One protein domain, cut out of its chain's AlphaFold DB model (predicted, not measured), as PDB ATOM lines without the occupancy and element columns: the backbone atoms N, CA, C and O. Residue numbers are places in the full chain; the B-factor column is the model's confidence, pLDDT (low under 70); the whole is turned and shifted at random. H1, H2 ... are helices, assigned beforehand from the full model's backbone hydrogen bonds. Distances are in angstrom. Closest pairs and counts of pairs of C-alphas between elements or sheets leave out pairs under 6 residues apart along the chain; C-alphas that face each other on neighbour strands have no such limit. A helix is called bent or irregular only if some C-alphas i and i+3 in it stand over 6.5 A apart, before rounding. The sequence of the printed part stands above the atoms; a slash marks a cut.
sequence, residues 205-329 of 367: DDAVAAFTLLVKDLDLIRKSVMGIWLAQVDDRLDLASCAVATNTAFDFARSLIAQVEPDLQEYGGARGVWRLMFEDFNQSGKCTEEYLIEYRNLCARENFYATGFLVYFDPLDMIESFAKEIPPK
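What this domain is: This is residues 205 to 329 of the 367 residues of an uncharacterized protein of Fusarium vanettenii (strain ATCC MYA-4622 / CBS 123669 / FGSC 9596 / NRRL 45880 / 77-13-4) (UniProt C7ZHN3). A long helical hairpin, H1 and H2, makes the length; H3 turns off at one end, bent H5 crosses H1, and residues 318 to 329 stick out. The 125 printed residues include five named helices, H1 to H5 in order, all helix; the whole is only just loose, close to compact, radius of gyration 17.0 A, spanning 49 by 40 by 35 A.

How they stand to each other: Start at H1, residues 205 to 233: it touches H2, residues 239 to 267, opposite ways at a shallow tilt of 9 degrees, closest C-alphas Ala 207 and Leu 264, 5.4 A. H2 is irregular, C-alphas 263 and 266 being 7.2 A apart. H3, residues 269 to 283, touches H1 about perpendicular at 76 degrees, with H1's residues 207 to 211 alone, closest C-alphas Val 208 and Val 273, 6.2 A. H2 and H3 touch only at the corner, closest C-alphas Tyr 267 and Val 273, 5.8 A. H5, residues 304 to 325, assigned as one helix by its hydrogen bonds, is bent, C-alphas 311 and 314 being 6.8 A apart, into H5a, residues 304 to 311, and H5b, residues 314 to 325. H5a touches H1's residues 212 to 219 alone, closest C-alphas Gly 308 and Val 215, 6.2 A. H4, residues 289 to 295, is close but not clearly touching H5a: C-alphas Tyr 295 and Ala 306, the closest, are 6.0 A apart. Every O i to N i+4 pair is within hydrogen-bond range in H1, H3, H4 and H5a, 20 of 25 in H2, 7 of 8 in H5b.

Where its parts are: Find C-alpha 205 at (219.346, 285.727, 69.660); H1 runs 42.0 A from there, H2 41.2 A. H5b ends at C-alpha 325, (197.746, 286.245, 41.747).

The domain as a whole: The printed part has no cut and no long link; pLDDT is under 70 at residues 280 to 317 and 326 to 329.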
ATOM      1  N   ASP A 205     219.657 284.554  68.847       70.56
ATOM      2  CA  ASP A 205     219.346 285.727  69.660       70.56
ATOM      3  C   ASP A 205     219.948 287.006  69.070       70.56
ATOM      4  O   ASP A 205     219.289 288.045  69.081       70.56
ATOM      5  N   ASP A 206     221.141 286.937  68.472       74.94
ATOM      6  CA  ASP A 206     221.728 288.067  67.746       74.94
ATOM      7  C   ASP A 206     220.940 288.398  66.475       74.94
ATOM      8  O   ASP A 206     220.721 289.574  66.191       74.94
ATOM      9  N   ALA A 207     220.438 287.398  65.744       79.88
ATOM     10  CA  ALA A 207     219.567 287.631  64.592       79.88
ATOM     11  C   ALA A 207     218.228 288.269  65.007       79.88
ATOM     12  O   ALA A 207     217.769 289.228  64.382       79.88
ATOM     13  N   VAL A 208     217.623 287.787  66.098       75.81
ATOM     14  CA  VAL A 208     216.414 288.383  66.693       75.81
ATOM     15  C   VAL A 208     216.678 289.814  67.168       75.81
ATOM     16  O   VAL A 208     215.863 290.708  66.915       75.81
ATOM     17  N   ALA A 209     217.823 290.067  67.807       75.06
ATOM     18  CA  ALA A 209     218.222 291.394  68.261       75.06
ATOM     19  C   ALA A 209     218.448 292.343  67.078       75.06
ATOM     20  O   ALA A 209     217.852 293.419  67.037       75.06
ATOM     21  N   ALA A 210     219.235 291.935  66.081       81.69
ATOM     22  CA  ALA A 210     219.504 292.709  64.874       81.69
ATOM     23  C   ALA A 210     218.209 293.075  64.140       81.69
ATOM     24  O   ALA A 210     217.985 294.243  63.809       81.69
ATOM     25  N   PHE A 211     217.308 292.104  63.970       83.75
ATOM     26  CA  PHE A 211     215.994 292.333  63.381       83.75
ATOM     27  C   PHE A 211     215.144 293.306  64.213       83.75
ATOM     28  O   PHE A 211     214.497 294.209  63.675       83.75
ATOM     29  N   THR A 212     215.170 293.169  65.539       75.50
ATOM     30  CA  THR A 212     214.416 294.047  66.435       75.50
ATOM     31  C   THR A 212     214.895 295.493  66.366       75.50
ATOM     32  O   THR A 212     214.086 296.420  66.283       75.50
ATOM     33  N   LEU A 213     216.213 295.694  66.373       78.19
ATOM     34  CA  LEU A 213     216.817 297.018  66.248       78.19
ATOM     35  C   LEU A 213     216.519 297.643  64.884       78.19
ATOM     36  O   LEU A 213     216.186 298.824  64.833       78.19
ATOM     37  N   LEU A 214     216.532 296.847  63.809       84.88
ATOM     38  CA  LEU A 214     216.139 297.304  62.477       84.88
ATOM     39  C   LEU A 214     214.705 297.842  62.461       84.88
ATOM     40  O   LEU A 214     214.470 298.949  61.995       84.88
ATOM     41  N   VAL A 215     213.736 297.087  62.977       79.81
ATOM     42  CA  VAL A 215     212.328 297.521  62.986       79.81
ATOM     43  C   VAL A 215     212.130 298.777  63.843       79.81
ATOM     44  O   VAL A 215     211.343 299.644  63.459       79.81
ATOM     45  N   LYS A 216     212.866 298.928  64.956       75.75
ATOM     46  CA  LYS A 216     212.875 300.178  65.738       75.75
ATOM     47  C   LYS A 216     213.443 301.348  64.933       75.75
ATOM     48  O   LYS A 216     212.824 302.410  64.906       75.75
ATOM     49  N   ASP A 217     214.566 301.153  64.246       80.38
ATOM     50  CA  ASP A 217     215.160 302.176  63.380       80.38
ATOM     51  C   ASP A 217     214.196 302.591  62.260       80.38
ATOM     52  O   ASP A 217     213.989 303.780  62.022       80.38
ATOM     53  N   LEU A 218     213.540 301.626  61.611       84.81
ATOM     54  CA  LEU A 218     212.546 301.901  60.576       84.81
ATOM     55  C   LEU A 218     211.333 302.662  61.135       84.81
ATOM     56  O   LEU A 218     210.832 303.574  60.478       84.81
ATOM     57  N   ASP A 219     210.874 302.339  62.350       78.12
ATOM     58  CA  ASP A 219     209.796 303.083  63.009       78.12
ATOM     59  C   ASP A 219     210.188 304.535  63.311       78.12
ATOM     60  O   ASP A 219     209.397 305.445  63.052       78.12
ATOM     61  N   LEU A 220     211.414 304.770  63.790       80.62
ATOM     62  CA  LEU A 220     211.942 306.120  64.007       80.62
ATOM     63  C   LEU A 220     212.031 306.904  62.696       80.62
ATOM     64  O   LEU A 220     211.563 308.040  62.627       80.62
ATOM     65  N   ILE A 221     212.552 306.288  61.632       85.00
ATOM     66  CA  ILE A 221     212.617 306.902  60.302       85.00
ATOM     67  C   ILE A 221     211.209 307.272  59.821       85.00
ATOM     68  O   ILE A 221     210.974 308.405  59.397       85.00
ATOM     69  N   ARG A 222     210.247 306.352  59.937       85.31
ATOM     70  CA  ARG A 222     208.845 306.579  59.566       85.31
ATOM     71  C   ARG A 222     208.221 307.729  60.363       85.31
ATOM     72  O   ARG A 222     207.568 308.587  59.767       85.31
ATOM     73  N   LYS A 223     208.420 307.766  61.686       81.50
ATOM     74  CA  LYS A 223     207.951 308.852  62.568       81.50
ATOM     75  C   LYS A 223     208.552 310.199  62.157       81.50
ATOM     76  O   LYS A 223     207.813 311.177  62.059       81.50
ATOM     77  N   SER A 224     209.844 310.245  61.837       84.88
ATOM     78  CA  SER A 224     210.518 311.463  61.371       84.88
ATOM     79  C   SER A 224     210.002 311.945  60.018       84.88
ATOM     80  O   SER A 224     209.704 313.127  59.873       84.88
ATOM     81  N   VAL A 225     209.819 311.040  59.050       88.38
ATOM     82  CA  VAL A 225     209.203 311.376  57.755       88.38
ATOM     83  C   VAL A 225     207.803 311.943  57.975       88.38
ATOM     84  O   VAL A 225     207.482 313.005  57.450       88.38
ATOM     85  N   MET A 226     206.987 311.298  58.813       87.12
ATOM     86  CA  MET A 226     205.653 311.799  59.146       87.12
ATOM     87  C   MET A 226     205.703 313.196  59.780       87.12
ATOM     88  O   MET A 226     204.940 314.069  59.379       87.12
ATOM     89  N   GLY A 227     206.637 313.444  60.703       86.31
ATOM     90  CA  GLY A 227     206.852 314.765  61.298       86.31
ATOM     91  C   GLY A 227     207.237 315.840  60.276       86.31
ATOM     92  O   GLY A 227     206.727 316.957  60.343       86.31
ATOM     93  N   ILE A 228     208.076 315.500  59.293       88.62
ATOM     94  CA  ILE A 228     208.466 316.400  58.195       88.62
ATOM     95  C   ILE A 228     207.254 316.776  57.333       88.62
ATOM     96  O   ILE A 228     207.079 317.947  57.003       88.62
ATOM     97  N   TRP A 229     206.400 315.809  56.991       89.94
ATOM     98  CA  TRP A 229     205.192 316.074  56.202       89.94
ATOM     99  C   TRP A 229     204.130 316.846  56.992       89.94
ATOM    100  O   TRP A 229     203.482 317.722  56.429       89.94
ATOM    101  N   LEU A 230     203.988 316.604  58.297       89.50
ATOM    102  CA  LEU A 230     203.125 317.426  59.153       89.50
ATOM    103  C   LEU A 230     203.620 318.877  59.215       89.50
ATOM    104  O   LEU A 230     202.830 319.806  59.088       89.50
ATOM    105  N   ALA A 231     204.933 319.088  59.326       87.19
ATOM    106  CA  ALA A 231     205.510 320.428  59.286       87.19
ATOM    107  C   ALA A 231     205.303 321.129  57.931       87.19
ATOM    108  O   ALA A 231     205.199 322.353  57.903       87.19
ATOM    109  N   GLN A 232     205.205 320.380  56.828       90.88
ATOM    110  CA  GLN A 232     204.823 320.925  55.523       90.88
ATOM    111  C   GLN A 232     203.374 321.413  55.515       90.88
ATOM    112  O   GLN A 232     203.118 322.513  55.039       90.88
ATOM    113  N   VAL A 233     202.444 320.616  56.051       88.88
ATOM    114  CA  VAL A 233     201.019 320.987  56.160       88.88
ATOM    115  C   VAL A 233     200.832 322.240  57.021       88.88
ATOM    116  O   VAL A 233     199.957 323.049  56.733       88.88
ATOM    117  N   ASP A 234     201.688 322.431  58.026       90.62
ATOM    118  CA  ASP A 234     201.730 323.637  58.863       90.62
ATOM    119  C   ASP A 234     202.460 324.833  58.201       90.62
ATOM    120  O   ASP A 234     202.794 325.798  58.889       90.62
ATOM    121  N   ASP A 235     202.792 324.758  56.906       89.06
ATOM    122  CA  ASP A 235     203.571 325.752  56.144       89.06
ATOM    123  C   ASP A 235     204.963 326.076  56.740       89.06
ATOM    124  O   ASP A 235     205.559 327.119  56.460       89.06
ATOM    125  N   ARG A 236     205.527 325.178  57.563       87.06
ATOM    126  CA  ARG A 236     206.849 325.348  58.203       87.06
ATOM    127  C   ARG A 236     208.011 324.813  57.372       87.06
ATOM    128  O   ARG A 236     209.154 325.171  57.643       87.06
ATOM    129  N   LEU A 237     207.736 323.941  56.405       88.31
ATOM    130  CA  LEU A 237     208.714 323.395  55.465       88.31
ATOM    131  C   LEU A 237     208.150 323.458  54.048       88.31
ATOM    132  O   LEU A 237     206.958 323.241  53.837       88.31
ATOM    133  N   ASP A 238     209.008 323.731  53.071       91.81
ATOM    134  CA  ASP A 238     208.614 323.680  51.670       91.81
ATOM    135  C   ASP A 238     208.562 322.234  51.148       91.81
ATOM    136  O   ASP A 238     209.243 321.326  51.635       91.81
ATOM    137  N   LEU A 239     207.763 322.030  50.101       89.81
ATOM    138  CA  LEU A 239     207.533 320.714  49.510       89.81
ATOM    139  C   LEU A 239     208.818 320.058  48.973       89.81
ATOM    140  O   LEU A 239     208.950 318.835  49.038       89.81
ATOM    141  N   ALA A 240     209.763 320.843  48.441       90.62
ATOM    142  CA  ALA A 240     211.000 320.300  47.890       90.62
ATOM    143  C   ALA A 240     211.907 319.769  49.008       90.62
ATOM    144  O   ALA A 240     212.413 318.651  48.895       90.62
ATOM    145  N   SER A 241     212.030 320.503  50.116       88.44
ATOM    146  CA  SER A 241     212.737 320.051  51.318       88.44
ATOM    147  C   SER A 241     212.144 318.754  51.877       88.44
ATOM    148  O   SER A 241     212.886 317.815  52.174       88.44
ATOM    149  N   CYS A 242     210.813 318.645  51.948       88.88
ATOM    150  CA  CYS A 242     210.140 317.424  52.401       88.88
ATOM    151  C   CYS A 242     210.399 316.228  51.476       88.88
ATOM    152  O   CYS A 242     210.663 315.120  51.953       88.88
ATOM    153  N   ALA A 243     210.369 316.441  50.157       88.12
ATOM    154  CA  ALA A 243     210.655 315.400  49.174       88.12
ATOM    155  C   ALA A 243     212.109 314.908  49.261       88.12
ATOM    156  O   ALA A 243     212.348 313.699  49.281       88.12
ATOM    157  N   VAL A 244     213.076 315.829  49.366       90.06
ATOM    158  CA  VAL A 244     214.499 315.489  49.534       90.06
ATOM    159  C   VAL A 244     214.710 314.710  50.827       90.06
ATOM    160  O   VAL A 244     215.277 313.621  50.788       90.06
ATOM    161  N   ALA A 245     214.192 315.203  51.953       86.94
ATOM    162  CA  ALA A 245     214.336 314.529  53.239       86.94
ATOM    163  C   ALA A 245     213.696 313.129  53.244       86.94
ATOM    164  O   ALA A 245     214.269 312.195  53.802       86.94
ATOM    165  N   THR A 246     212.553 312.953  52.571       90.00
ATOM    166  CA  THR A 246     211.894 311.644  52.423       90.00
ATOM    167  C   THR A 246     212.735 310.668  51.598       90.00
ATOM    168  O   THR A 246     212.886 309.511  51.986       90.00
ATOM    169  N   ASN A 247     213.323 311.117  50.485       87.75
ATOM    170  CA  ASN A 247     214.210 310.274  49.679       87.75
ATOM    171  C   ASN A 247     215.451 309.854  50.478       87.75
ATOM    172  O   ASN A 247     215.768 308.667  50.524       87.75
ATOM    173  N   THR A 248     216.083 310.798  51.183       87.50
ATOM    174  CA  THR A 248     217.225 310.518  52.063       87.50
ATOM    175  C   THR A 248     216.861 309.523  53.164       87.50
ATOM    176  O   THR A 248     217.613 308.587  53.425       87.50
ATOM    177  N   ALA A 249     215.687 309.675  53.782       85.50
ATOM    178  CA  ALA A 249     215.183 308.752  54.793       85.50
ATOM    179  C   ALA A 249     214.993 307.329  54.240       85.50
ATOM    180  O   ALA A 249     215.351 306.356  54.905       85.50
ATOM    181  N   PHE A 250     214.481 307.188  53.012       85.56
ATOM    182  CA  PHE A 250     214.355 305.879  52.368       85.56
ATOM    183  C   PHE A 250     215.697 305.256  52.010       85.56
ATOM    184  O   PHE A 250     215.872 304.054  52.200       85.56
ATOM    185  N   ASP A 251     216.645 306.038  51.504       84.75
ATOM    186  CA  ASP A 251     217.978 305.523  51.196       84.75
ATOM    187  C   ASP A 251     218.711 305.099  52.471       84.75
ATOM    188  O   ASP A 251     219.329 304.032  52.504       84.75
ATOM    189  N   PHE A 252     218.537 305.849  53.562       85.50
ATOM    190  CA  PHE A 252     219.035 305.451  54.872       85.50
ATOM    191  C   PHE A 252     218.389 304.145  55.357       85.50
ATOM    192  O   PHE A 252     219.110 303.206  55.691       85.50
ATOM    193  N   ALA A 253     217.059 304.021  55.294       86.50
ATOM    194  CA  ALA A 253     216.348 302.788  55.641       86.50
ATOM    195  C   ALA A 253     216.844 301.579  54.827       86.50
ATOM    196  O   ALA A 253     217.135 300.527  55.394       86.50
ATOM    197  N   ARG A 254     217.018 301.731  53.506       86.56
ATOM    198  CA  ARG A 254     217.569 300.674  52.636       86.56
ATOM    199  C   ARG A 254     218.981 300.280  53.040       86.56
ATOM    200  O   ARG A 254     219.305 299.095  53.032       86.56
ATOM    201  N   SER A 255     219.811 301.259  53.397       87.69
ATOM    202  CA  SER A 255     221.175 301.001  53.854       87.69
ATOM    203  C   SER A 255     221.198 300.204  55.160       87.69
ATOM    204  O   SER A 255     222.046 299.328  55.313       87.69
ATOM    205  N   LEU A 256     220.265 300.461  56.084       85.81
ATOM    206  CA  LEU A 256     220.145 299.708  57.336       85.81
ATOM    207  C   LEU A 256     219.668 298.282  57.076       85.81
ATOM    208  O   LEU A 256     220.283 297.341  57.568       85.81
ATOM    209  N   ILE A 257     218.643 298.112  56.233       88.19
ATOM    210  CA  ILE A 257     218.169 296.788  55.811       88.19
ATOM    211  C   ILE A 257     219.327 295.988  55.204       88.19
ATOM    212  O   ILE A 257     219.579 294.866  55.624       88.19
ATOM    213  N   ALA A 258     220.092 296.580  54.282       87.50
ATOM    214  CA  ALA A 258     221.222 295.911  53.639       87.50
ATOM    215  C   ALA A 258     222.358 295.538  54.611       87.50
ATOM    216  O   ALA A 258     223.059 294.558  54.373       87.50
ATOM    217  N   GLN A 259     222.553 296.304  55.690       84.94
ATOM    218  CA  GLN A 259     223.544 295.996  56.728       84.94
ATOM    219  C   GLN A 259     223.107 294.840  57.633       84.94
ATOM    220  O   GLN A 259     223.959 294.058  58.048       84.94
ATOM    221  N   VAL A 260     221.809 294.751  57.935       86.69
ATOM    222  CA  VAL A 260     221.228 293.739  58.831       86.69
ATOM    223  C   VAL A 260     220.969 292.422  58.102       86.69
ATOM    224  O   VAL A 260     221.121 291.362  58.694       86.69
ATOM    225  N   GLU A 261     220.610 292.472  56.816       88.38
ATOM    226  CA  GLU A 261     220.216 291.309  56.013       88.38
ATOM    227  C   GLU A 261     221.147 290.089  56.171       88.38
ATOM    228  O   GLU A 261     220.622 289.001  56.415       88.38
ATOM    229  N   PRO A 262     222.492 290.217  56.101       89.00
ATOM    230  CA  PRO A 262     223.392 289.072  56.240       89.00
ATOM    231  C   PRO A 262     223.250 288.342  57.580       89.00
ATOM    232  O   PRO A 262     223.339 287.117  57.603       89.00
ATOM    233  N   ASP A 263     222.971 289.074  58.664       84.50
ATOM    234  CA  ASP A 263     222.820 288.522  60.016       84.50
ATOM    235  C   ASP A 263     221.524 287.692  60.144       84.50
ATOM    236  O   ASP A 263     221.394 286.861  61.041       84.50
ATOM    237  N   LEU A 264     220.560 287.880  59.233       88.38
ATOM    238  CA  LEU A 264     219.264 287.192  59.251       88.38
ATOM    239  C   LEU A 264     219.205 285.985  58.305       88.38
ATOM    240  O   LEU A 264     218.297 285.158  58.418       88.38
ATOM    241  N   GLN A 265     220.129 285.884  57.344       88.69
ATOM    242  CA  GLN A 265     220.060 284.910  56.246       88.69
ATOM    243  C   GLN A 265     220.020 283.457  56.729       88.69
ATOM    244  O   GLN A 265     219.228 282.664  56.217       88.69
ATOM    245  N   GLU A 266     220.813 283.119  57.747       85.94
ATOM    246  CA  GLU A 266     220.848 281.771  58.333       85.94
ATOM    247  C   GLU A 266     219.483 281.330  58.887       85.94
ATOM    248  O   GLU A 266     219.137 280.151  58.848       85.94
ATOM    249  N   TYR A 267     218.661 282.290  59.311       84.62
ATOM    250  CA  TYR A 267     217.348 282.060  59.906       84.62
ATOM    251  C   TYR A 267     216.197 282.261  58.916       84.62
ATOM    252  O   TYR A 267     215.045 282.363  59.328       84.62
ATOM    253  N   GLY A 268     216.478 282.302  57.609       85.94
ATOM    254  CA  GLY A 268     215.467 282.506  56.569       85.94
ATOM    255  C   GLY A 268     215.115 283.976  56.324       85.94
ATOM    256  O   GLY A 268     213.991 284.276  55.908       85.94
ATOM    257  N   GLY A 269     216.057 284.884  56.597       87.62
ATOM    258  CA  GLY A 269     215.915 286.328  56.415       87.62
ATOM    259  C   GLY A 269     214.933 286.962  57.402       87.62
ATOM    260  O   GLY A 269     214.485 286.332  58.363       87.62
ATOM    261  N   ALA A 270     214.540 288.209  57.134       84.12
ATOM    262  CA  ALA A 270     213.595 288.963  57.967       84.12
ATOM    263  C   ALA A 270     212.304 288.186  58.290       84.12
ATOM    264  O   ALA A 270     211.836 288.183  59.427       84.12
ATOM    265  N   ARG A 271     211.746 287.471  57.304       82.00
ATOM    266  CA  ARG A 271     210.519 286.682  57.483       82.00
ATOM    267  C   ARG A 271     210.721 285.463  58.374       82.00
ATOM    268  O   ARG A 271     209.829 285.106  59.141       82.00
ATOM    269  N   GLY A 272     211.857 284.788  58.241       83.31
ATOM    270  CA  GLY A 272     212.159 283.629  59.064       83.31
ATOM    271  C   GLY A 272     212.387 284.018  60.524       83.31
ATOM    272  O   GLY A 272     211.761 283.429  61.401       83.31
ATOM    273  N   VAL A 273     213.145 285.090  60.774       82.50
ATOM    274  CA  VAL A 273     213.337 285.642  62.127       82.50
ATOM    275  C   VAL A 273     212.016 286.116  62.735       82.50
ATOM    276  O   VAL A 273     211.739 285.831  63.897       82.50
ATOM    277  N   TRP A 274     211.146 286.758  61.951       78.81
ATOM    278  CA  TRP A 274     209.805 287.117  62.417       78.81
ATOM    279  C   TRP A 274     208.967 285.912  62.835       78.81
ATOM    280  O   TRP A 274     208.356 285.942  63.900       78.81
ATOM    281  N   ARG A 275     208.957 284.837  62.035       78.06
ATOM    282  CA  ARG A 275     208.254 283.604  62.413       78.06
ATOM    283  C   ARG A 275     208.782 283.031  63.720       78.06
ATOM    284  O   ARG A 275     207.965 282.683  64.560       78.06
ATOM    285  N   LEU A 276     210.103 283.002  63.912       76.12
ATOM    286  CA  LEU A 276     210.703 282.547  65.169       76.12
ATOM    287  C   LEU A 276     210.181 283.362  66.361       76.12
ATOM    288  O   LEU A 276     209.679 282.788  67.323       76.12
ATOM    289  N   MET A 277     210.215 284.694  66.267       73.81
ATOM    290  CA  MET A 277     209.704 285.568  67.329       73.81
ATOM    291  C   MET A 277     208.194 285.408  67.560       73.81
ATOM    292  O   MET A 277     207.729 285.468  68.696       73.81
ATOM    293  N   PHE A 278     207.411 285.225  66.495       72.19
ATOM    294  CA  PHE A 278     205.962 285.049  66.586       72.19
ATOM    295  C   PHE A 278     205.585 283.697  67.208       72.19
ATOM    296  O   PHE A 278     204.677 283.619  68.032       72.19
ATOM    297  N   GLU A 279     206.294 282.631  66.845       70.00
ATOM    298  CA  GLU A 279     206.137 281.307  67.447       70.00
ATOM    299  C   GLU A 279     206.491 281.332  68.936       70.00
ATOM    300  O   GLU A 279     205.705 280.833  69.742       70.00
ATOM    301  N   ASP A 280     207.600 281.974  69.310       67.94
ATOM    302  CA  ASP A 280     207.987 282.186  70.709       67.94
ATOM    303  C   ASP A 280     206.901 282.957  71.476       67.94
ATOM    304  O   ASP A 280     206.473 282.554  72.561       67.94
ATOM    305  N   PHE A 281     206.394 284.042  70.885       67.19
ATOM    306  CA  PHE A 281     205.323 284.840  71.473       67.19
ATOM    307  C   PHE A 281     204.041 284.020  71.686       67.19
ATOM    308  O   PHE A 281     203.439 284.086  72.759       67.19
ATOM    309  N   ASN A 282     203.645 283.183  70.727       65.56
ATOM    310  CA  ASN A 282     202.482 282.306  70.882       65.56
ATOM    311  C   ASN A 282     202.701 281.231  71.953       65.56
ATOM    312  O   ASN A 282     201.807 280.964  72.756       65.56
ATOM    313  N   GLN A 283     203.894 280.637  72.001       65.50
ATOM    314  CA  GLN A 283     204.236 279.597  72.974       65.50
ATOM    315  C   GLN A 283     204.320 280.129  74.409       65.50
ATOM    316  O   GLN A 283     204.098 279.371  75.351       65.50
ATOM    317  N   SER A 284     204.572 281.427  74.592       64.81
ATOM    318  CA  SER A 284     204.581 282.055  75.917       64.81
ATOM    319  C   SER A 284     203.218 282.118  76.616       64.81
ATOM    320  O   SER A 284     203.147 282.467  77.794       64.81
ATOM    321  N   GLY A 285     202.119 281.857  75.898       62.78
ATOM    322  CA  GLY A 285     200.763 282.027  76.424       62.78
ATOM    323  C   GLY A 285     200.342 283.491  76.629       62.78
ATOM    324  O   GLY A 285     199.252 283.740  77.135       62.78
ATOM    325  N   LYS A 286     201.175 284.464  76.226       62.75
ATOM    326  CA  LYS A 286     200.861 285.907  76.266       62.75
ATOM    327  C   LYS A 286     199.996 286.379  75.100       62.75
ATOM    328  O   LYS A 286     199.430 287.467  75.163       62.75
ATOM    329  N   CYS A 287     199.895 285.571  74.049       62.00
ATOM    330  CA  CYS A 287     198.996 285.797  72.925       62.00
ATOM    331  C   CYS A 287     197.565 285.401  73.324       62.00
ATOM    332  O   CYS A 287     197.088 284.320  72.986       62.00
ATOM    333  N   THR A 288     196.909 286.239  74.132       63.62
ATOM    334  CA  THR A 288     195.488 286.066  74.461       63.62
ATOM    335  C   THR A 288     194.606 286.707  73.393       63.62
ATOM    336  O   THR A 288     195.033 287.613  72.673       63.62
ATOM    337  N   GLU A 289     193.350 286.273  73.308       60.97
ATOM    338  CA  GLU A 289     192.367 286.889  72.410       60.97
ATOM    339  C   GLU A 289     192.185 288.387  72.734       60.97
ATOM    340  O   GLU A 289     192.124 289.216  71.827       60.97
ATOM    341  N   GLU A 290     192.211 288.774  74.022       64.38
ATOM    342  CA  GLU A 290     192.204 290.190  74.411       64.38
ATOM    343  C   GLU A 290     193.461 290.938  73.951       64.38
ATOM    344  O   GLU A 290     193.355 292.085  73.512       64.38
ATOM    345  N   TYR A 291     194.636 290.299  74.006       63.22
ATOM    346  CA  TYR A 291     195.872 290.895  73.508       63.22
ATOM    347  C   TYR A 291     195.772 291.162  72.010       63.22
ATOM    348  O   TYR A 291     196.090 292.264  71.596       63.22
ATOM    349  N   LEU A 292     195.277 290.220  71.201       58.75
ATOM    350  CA  LEU A 292     195.110 290.408  69.752       58.75
ATOM    351  C   LEU A 292     194.130 291.548  69.411       58.75
ATOM    352  O   LEU A 292     194.355 292.310  68.465       58.75
ATOM    353  N   ILE A 293     193.075 291.713  70.214       61.44
ATOM    354  CA  ILE A 293     192.112 292.815  70.083       61.44
ATOM    355  C   ILE A 293     192.746 294.163  70.472       61.44
ATOM    356  O   ILE A 293     192.563 295.154  69.760       61.44
ATOM    357  N   GLU A 294     193.517 294.228  71.563       59.09
ATOM    358  CA  GLU A 294     194.241 295.444  71.964       59.09
ATOM    359  C   GLU A 294     195.398 295.760  70.996       59.09
ATOM    360  O   GLU A 294     195.656 296.920  70.680       59.09
ATOM    361  N   TYR A 295     196.045 294.732  70.449       54.03
ATOM    362  CA  TYR A 295     197.178 294.792  69.523       54.03
ATOM    363  C   TYR A 295     196.843 295.514  68.222       54.03
ATOM    364  O   TYR A 295     197.623 296.341  67.749       54.03
ATOM    365  N   ARG A 296     195.626 295.314  67.709       52.22
ATOM    366  CA  ARG A 296     195.096 296.065  66.565       52.22
ATOM    367  C   ARG A 296     195.005 297.580  66.824       52.22
ATOM    368  O   ARG A 296     195.036 298.361  65.879       52.22
ATOM    369  N   ASN A 297     194.943 297.996  68.091       52.69
ATOM    370  CA  ASN A 297     194.892 299.398  68.519       52.69
ATOM    371  C   ASN A 297     196.264 299.943  68.994       52.69
ATOM    372  O   ASN A 297     196.378 301.130  69.309       52.69
ATOM    373  N   LEU A 298     197.315 299.112  69.052       53.50
ATOM    374  CA  LEU A 298     198.586 299.398  69.744       53.50
ATOM    375  C   LEU A 298     199.671 300.094  68.904       53.50
ATOM    376  O   LEU A 298     200.716 300.434  69.464       53.50
ATOM    377  N   CYS A 299     199.423 300.423  67.628       46.12
ATOM    378  CA  CYS A 299     200.327 301.275  66.828       46.12
ATOM    379  C   CYS A 299     200.685 302.611  67.520       46.12
ATOM    380  O   CYS A 299     201.671 303.247  67.157       46.12
ATOM    381  N   ALA A 300     199.905 303.033  68.524       44.56
ATOM    382  CA  ALA A 300     200.105 304.257  69.291       44.56
ATOM    383  C   ALA A 300     201.004 304.130  70.545       44.56
ATOM    384  O   ALA A 300     201.395 305.165  71.078       44.56
ATOM    385  N   ARG A 301     201.338 302.924  71.047       49.22
ATOM    386  CA  ARG A 301     202.085 302.748  72.323       49.22
ATOM    387  C   ARG A 301     203.441 302.043  72.189       49.22
ATOM    388  O   ARG A 301     203.846 301.328  73.099       49.22
ATOM    389  N   GLU A 302     204.126 302.209  71.059       52.88
ATOM    390  CA  GLU A 302     205.514 301.733  70.866       52.88
ATOM    391  C   GLU A 302     205.730 300.229  71.131       52.88
ATOM    392  O   GLU A 302     206.823 299.790  71.490       52.88
ATOM    393  N   ASN A 303     204.691 299.409  70.947       58.75
ATOM    394  CA  ASN A 303     204.834 297.965  71.065       58.75
ATOM    395  C   ASN A 303     205.536 297.433  69.810       58.75
ATOM    396  O   ASN A 303     204.958 297.417  68.725       58.75
ATOM    397  N   PHE A 304     206.773 296.970  69.995       59.75
ATOM    398  CA  PHE A 304     207.627 296.398  68.959       59.75
ATOM    399  C   PHE A 304     206.905 295.388  68.060       59.75
ATOM    400  O   PHE A 304     206.986 295.488  66.837       59.75
ATOM    401  N   TYR A 305     206.176 294.445  68.663       60.00
ATOM    402  CA  TYR A 305     205.467 293.423  67.908       60.00
ATOM    403  C   TYR A 305     204.378 294.069  67.052       60.00
ATOM    404  O   TYR A 305     204.312 293.783  65.864       60.00
ATOM    405  N   ALA A 306     203.579 294.979  67.620       59.75
ATOM    406  CA  ALA A 306     202.489 295.642  66.901       59.75
ATOM    407  C   ALA A 306     203.003 296.466  65.718       59.75
ATOM    408  O   ALA A 306     202.461 296.373  64.621       59.75
ATOM    409  N   THR A 307     204.085 297.222  65.914       61.38
ATOM    410  CA  THR A 307     204.716 297.998  64.842       61.38
ATOM    411  C   THR A 307     205.332 297.089  63.779       61.38
ATOM    412  O   THR A 307     205.085 297.296  62.596       61.38
ATOM    413  N   GLY A 308     206.092 296.064  64.181       62.97
ATOM    414  CA  GLY A 308     206.665 295.069  63.273       62.97
ATOM    415  C   GLY A 308     205.600 294.432  62.383       62.97
ATOM    416  O   GLY A 308     205.693 294.476  61.156       62.97
ATOM    417  N   PHE A 309     204.556 293.900  63.011       63.38
ATOM    418  CA  PHE A 309     203.483 293.181  62.339       63.38
ATOM    419  C   PHE A 309     202.636 294.087  61.446       63.38
ATOM    420  O   PHE A 309     202.597 293.881  60.239       63.38
ATOM    421  N   LEU A 310     202.017 295.130  62.010       60.09
ATOM    422  CA  LEU A 310     201.024 295.941  61.301       60.09
ATOM    423  C   LEU A 310     201.644 296.834  60.221       60.09
ATOM    424  O   LEU A 310     200.994 297.137  59.222       60.09
ATOM    425  N   VAL A 311     202.877 297.303  60.429       63.38
ATOM    426  CA  VAL A 311     203.506 298.286  59.534       63.38
ATOM    427  C   VAL A 311     204.374 297.619  58.473       63.38
ATOM    428  O   VAL A 311     204.482 298.153  57.370       63.38
ATOM    429  N   TYR A 312     204.982 296.470  58.775       67.75
ATOM    430  CA  TYR A 312     205.951 295.847  57.871       67.75
ATOM    431  C   TYR A 312     205.516 294.463  57.385       67.75
ATOM    432  O   TYR A 312     205.566 294.225  56.179       67.75
ATOM    433  N   PHE A 313     205.050 293.567  58.263       69.31
ATOM    434  CA  PHE A 313     204.742 292.185  57.861       69.31
ATOM    435  C   PHE A 313     203.376 291.993  57.211       69.31
ATOM    436  O   PHE A 313     203.325 291.377  56.152       69.31
ATOM    437  N   ASP A 314     202.300 292.545  57.769       67.69
ATOM    438  CA  ASP A 314     200.966 292.476  57.161       67.69
ATOM    439  C   ASP A 314     200.971 293.059  55.735       67.69
ATOM    440  O   ASP A 314     200.488 292.398  54.808       67.69
ATOM    441  N   PRO A 315     201.575 294.242  55.489       68.62
ATOM    442  CA  PRO A 315     201.720 294.753  54.132       68.62
ATOM    443  C   PRO A 315     202.570 293.851  53.235       68.62
ATOM    444  O   PRO A 315     202.229 293.688  52.065       68.62
ATOM    445  N   LEU A 316     203.649 293.255  53.753       69.56
ATOM    446  CA  LEU A 316     204.501 292.347  52.983       69.56
ATOM    447  C   LEU A 316     203.742 291.080  52.570       69.56
ATOM    448  O   LEU A 316     203.731 290.743  51.388       69.56
ATOM    449  N   ASP A 317     203.066 290.413  53.507       69.38
ATOM    450  CA  ASP A 317     202.269 289.214  53.233       69.38
ATOM    451  C   ASP A 317     201.112 289.522  52.273       69.38
ATOM    452  O   ASP A 317     200.824 288.730  51.368       69.38
ATOM    453  N   MET A 318     200.487 290.697  52.404       71.56
ATOM    454  CA  MET A 318     199.474 291.171  51.467       71.56
ATOM    455  C   MET A 318     200.060 291.357  50.059       71.56
ATOM    456  O   MET A 318     199.526 290.802  49.098       71.56
ATOM    457  N   ILE A 319     201.168 292.095  49.922       73.31
ATOM    458  CA  ILE A 319     201.827 292.358  48.631       73.31
ATOM    459  C   ILE A 319     202.279 291.053  47.971       73.31
ATOM    460  O   ILE A 319     202.049 290.865  46.778       73.31
ATOM    461  N   GLU A 320     202.885 290.135  48.721       73.38
ATOM    462  CA  GLU A 320     203.310 288.835  48.197       73.38
ATOM    463  C   GLU A 320     202.128 287.964  47.764       73.38
ATOM    464  O   GLU A 320     202.211 287.268  46.750       73.38
ATOM    465  N   SER A 321     201.024 287.991  48.514       73.50
ATOM    466  CA  SER A 321     199.803 287.265  48.150       73.50
ATOM    467  C   SER A 321     199.207 287.822  46.861       73.50
ATOM    468  O   SER A 321     198.904 287.056  45.953       73.50
ATOM    469  N   PHE A 322     199.145 289.150  46.718       72.00
ATOM    470  CA  PHE A 322     198.755 289.781  45.459       72.00
ATOM    471  C   PHE A 322     199.724 289.450  44.319       72.00
ATOM    472  O   PHE A 322     199.275 289.163  43.215       72.00
ATOM    473  N   ALA A 323     201.035 289.434  44.568       73.19
ATOM    474  CA  ALA A 323     202.037 289.128  43.548       73.19
ATOM    475  C   ALA A 323     201.893 287.709  42.970       73.19
ATOM    476  O   ALA A 323     202.167 287.511  41.788       73.19
ATOM    477  N   LYS A 324     201.430 286.736  43.767       75.62
ATOM    478  CA  LYS A 324     201.147 285.362  43.306       75.62
ATOM    479  C   LYS A 324     199.934 285.277  42.379       75.62
ATOM    480  O   LYS A 324     199.905 284.417  41.503       75.62
ATOM    481  N   GLU A 325     198.966 286.171  42.558       77.12
ATOM    482  CA  GLU A 325     197.746 286.245  41.747       77.12
ATOM    483  C   GLU A 325     197.942 287.052  40.450       77.12
ATOM    484  O   GLU A 325     197.081 287.034  39.570       77.12
ATOM    485  N   ILE A 326     199.075 287.751  40.293       67.69
ATOM    486  CA  ILE A 326     199.408 288.460  39.053       67.69
ATOM    487  C   ILE A 326     199.953 287.443  38.037       67.69
ATOM    488  O   ILE A 326     201.032 286.881  38.237       67.69
ATOM    489  N   PRO A 327     199.258 287.200  36.909       58.81
ATOM    490  CA  PRO A 327     199.748 286.277  35.899       58.81
ATOM    491  C   PRO A 327     201.064 286.796  35.290       58.81
ATOM    492  O   PRO A 327     201.176 287.994  35.019       58.81
ATOM    493  N   PRO A 328     202.029 285.914  34.961       58.97
ATOM    494  CA  PRO A 328     203.401 286.269  34.557       58.97
ATOM    495  C   PRO A 328     203.522 287.055  33.235       58.97
ATOM    496  O   PRO A 328     204.623 287.266  32.741       58.97
ATOM    497  N   LYS A 329     202.400 287.449  32.622       49.16
ATOM    498  CA  LYS A 329     202.314 288.121  31.318       49.16
ATOM    499  C   LYS A 329     201.816 289.559  31.366       49.16
ATOM    500  O   LYS A 329     201.778 290.201  30.320       49.16
TER     501      LYS A 329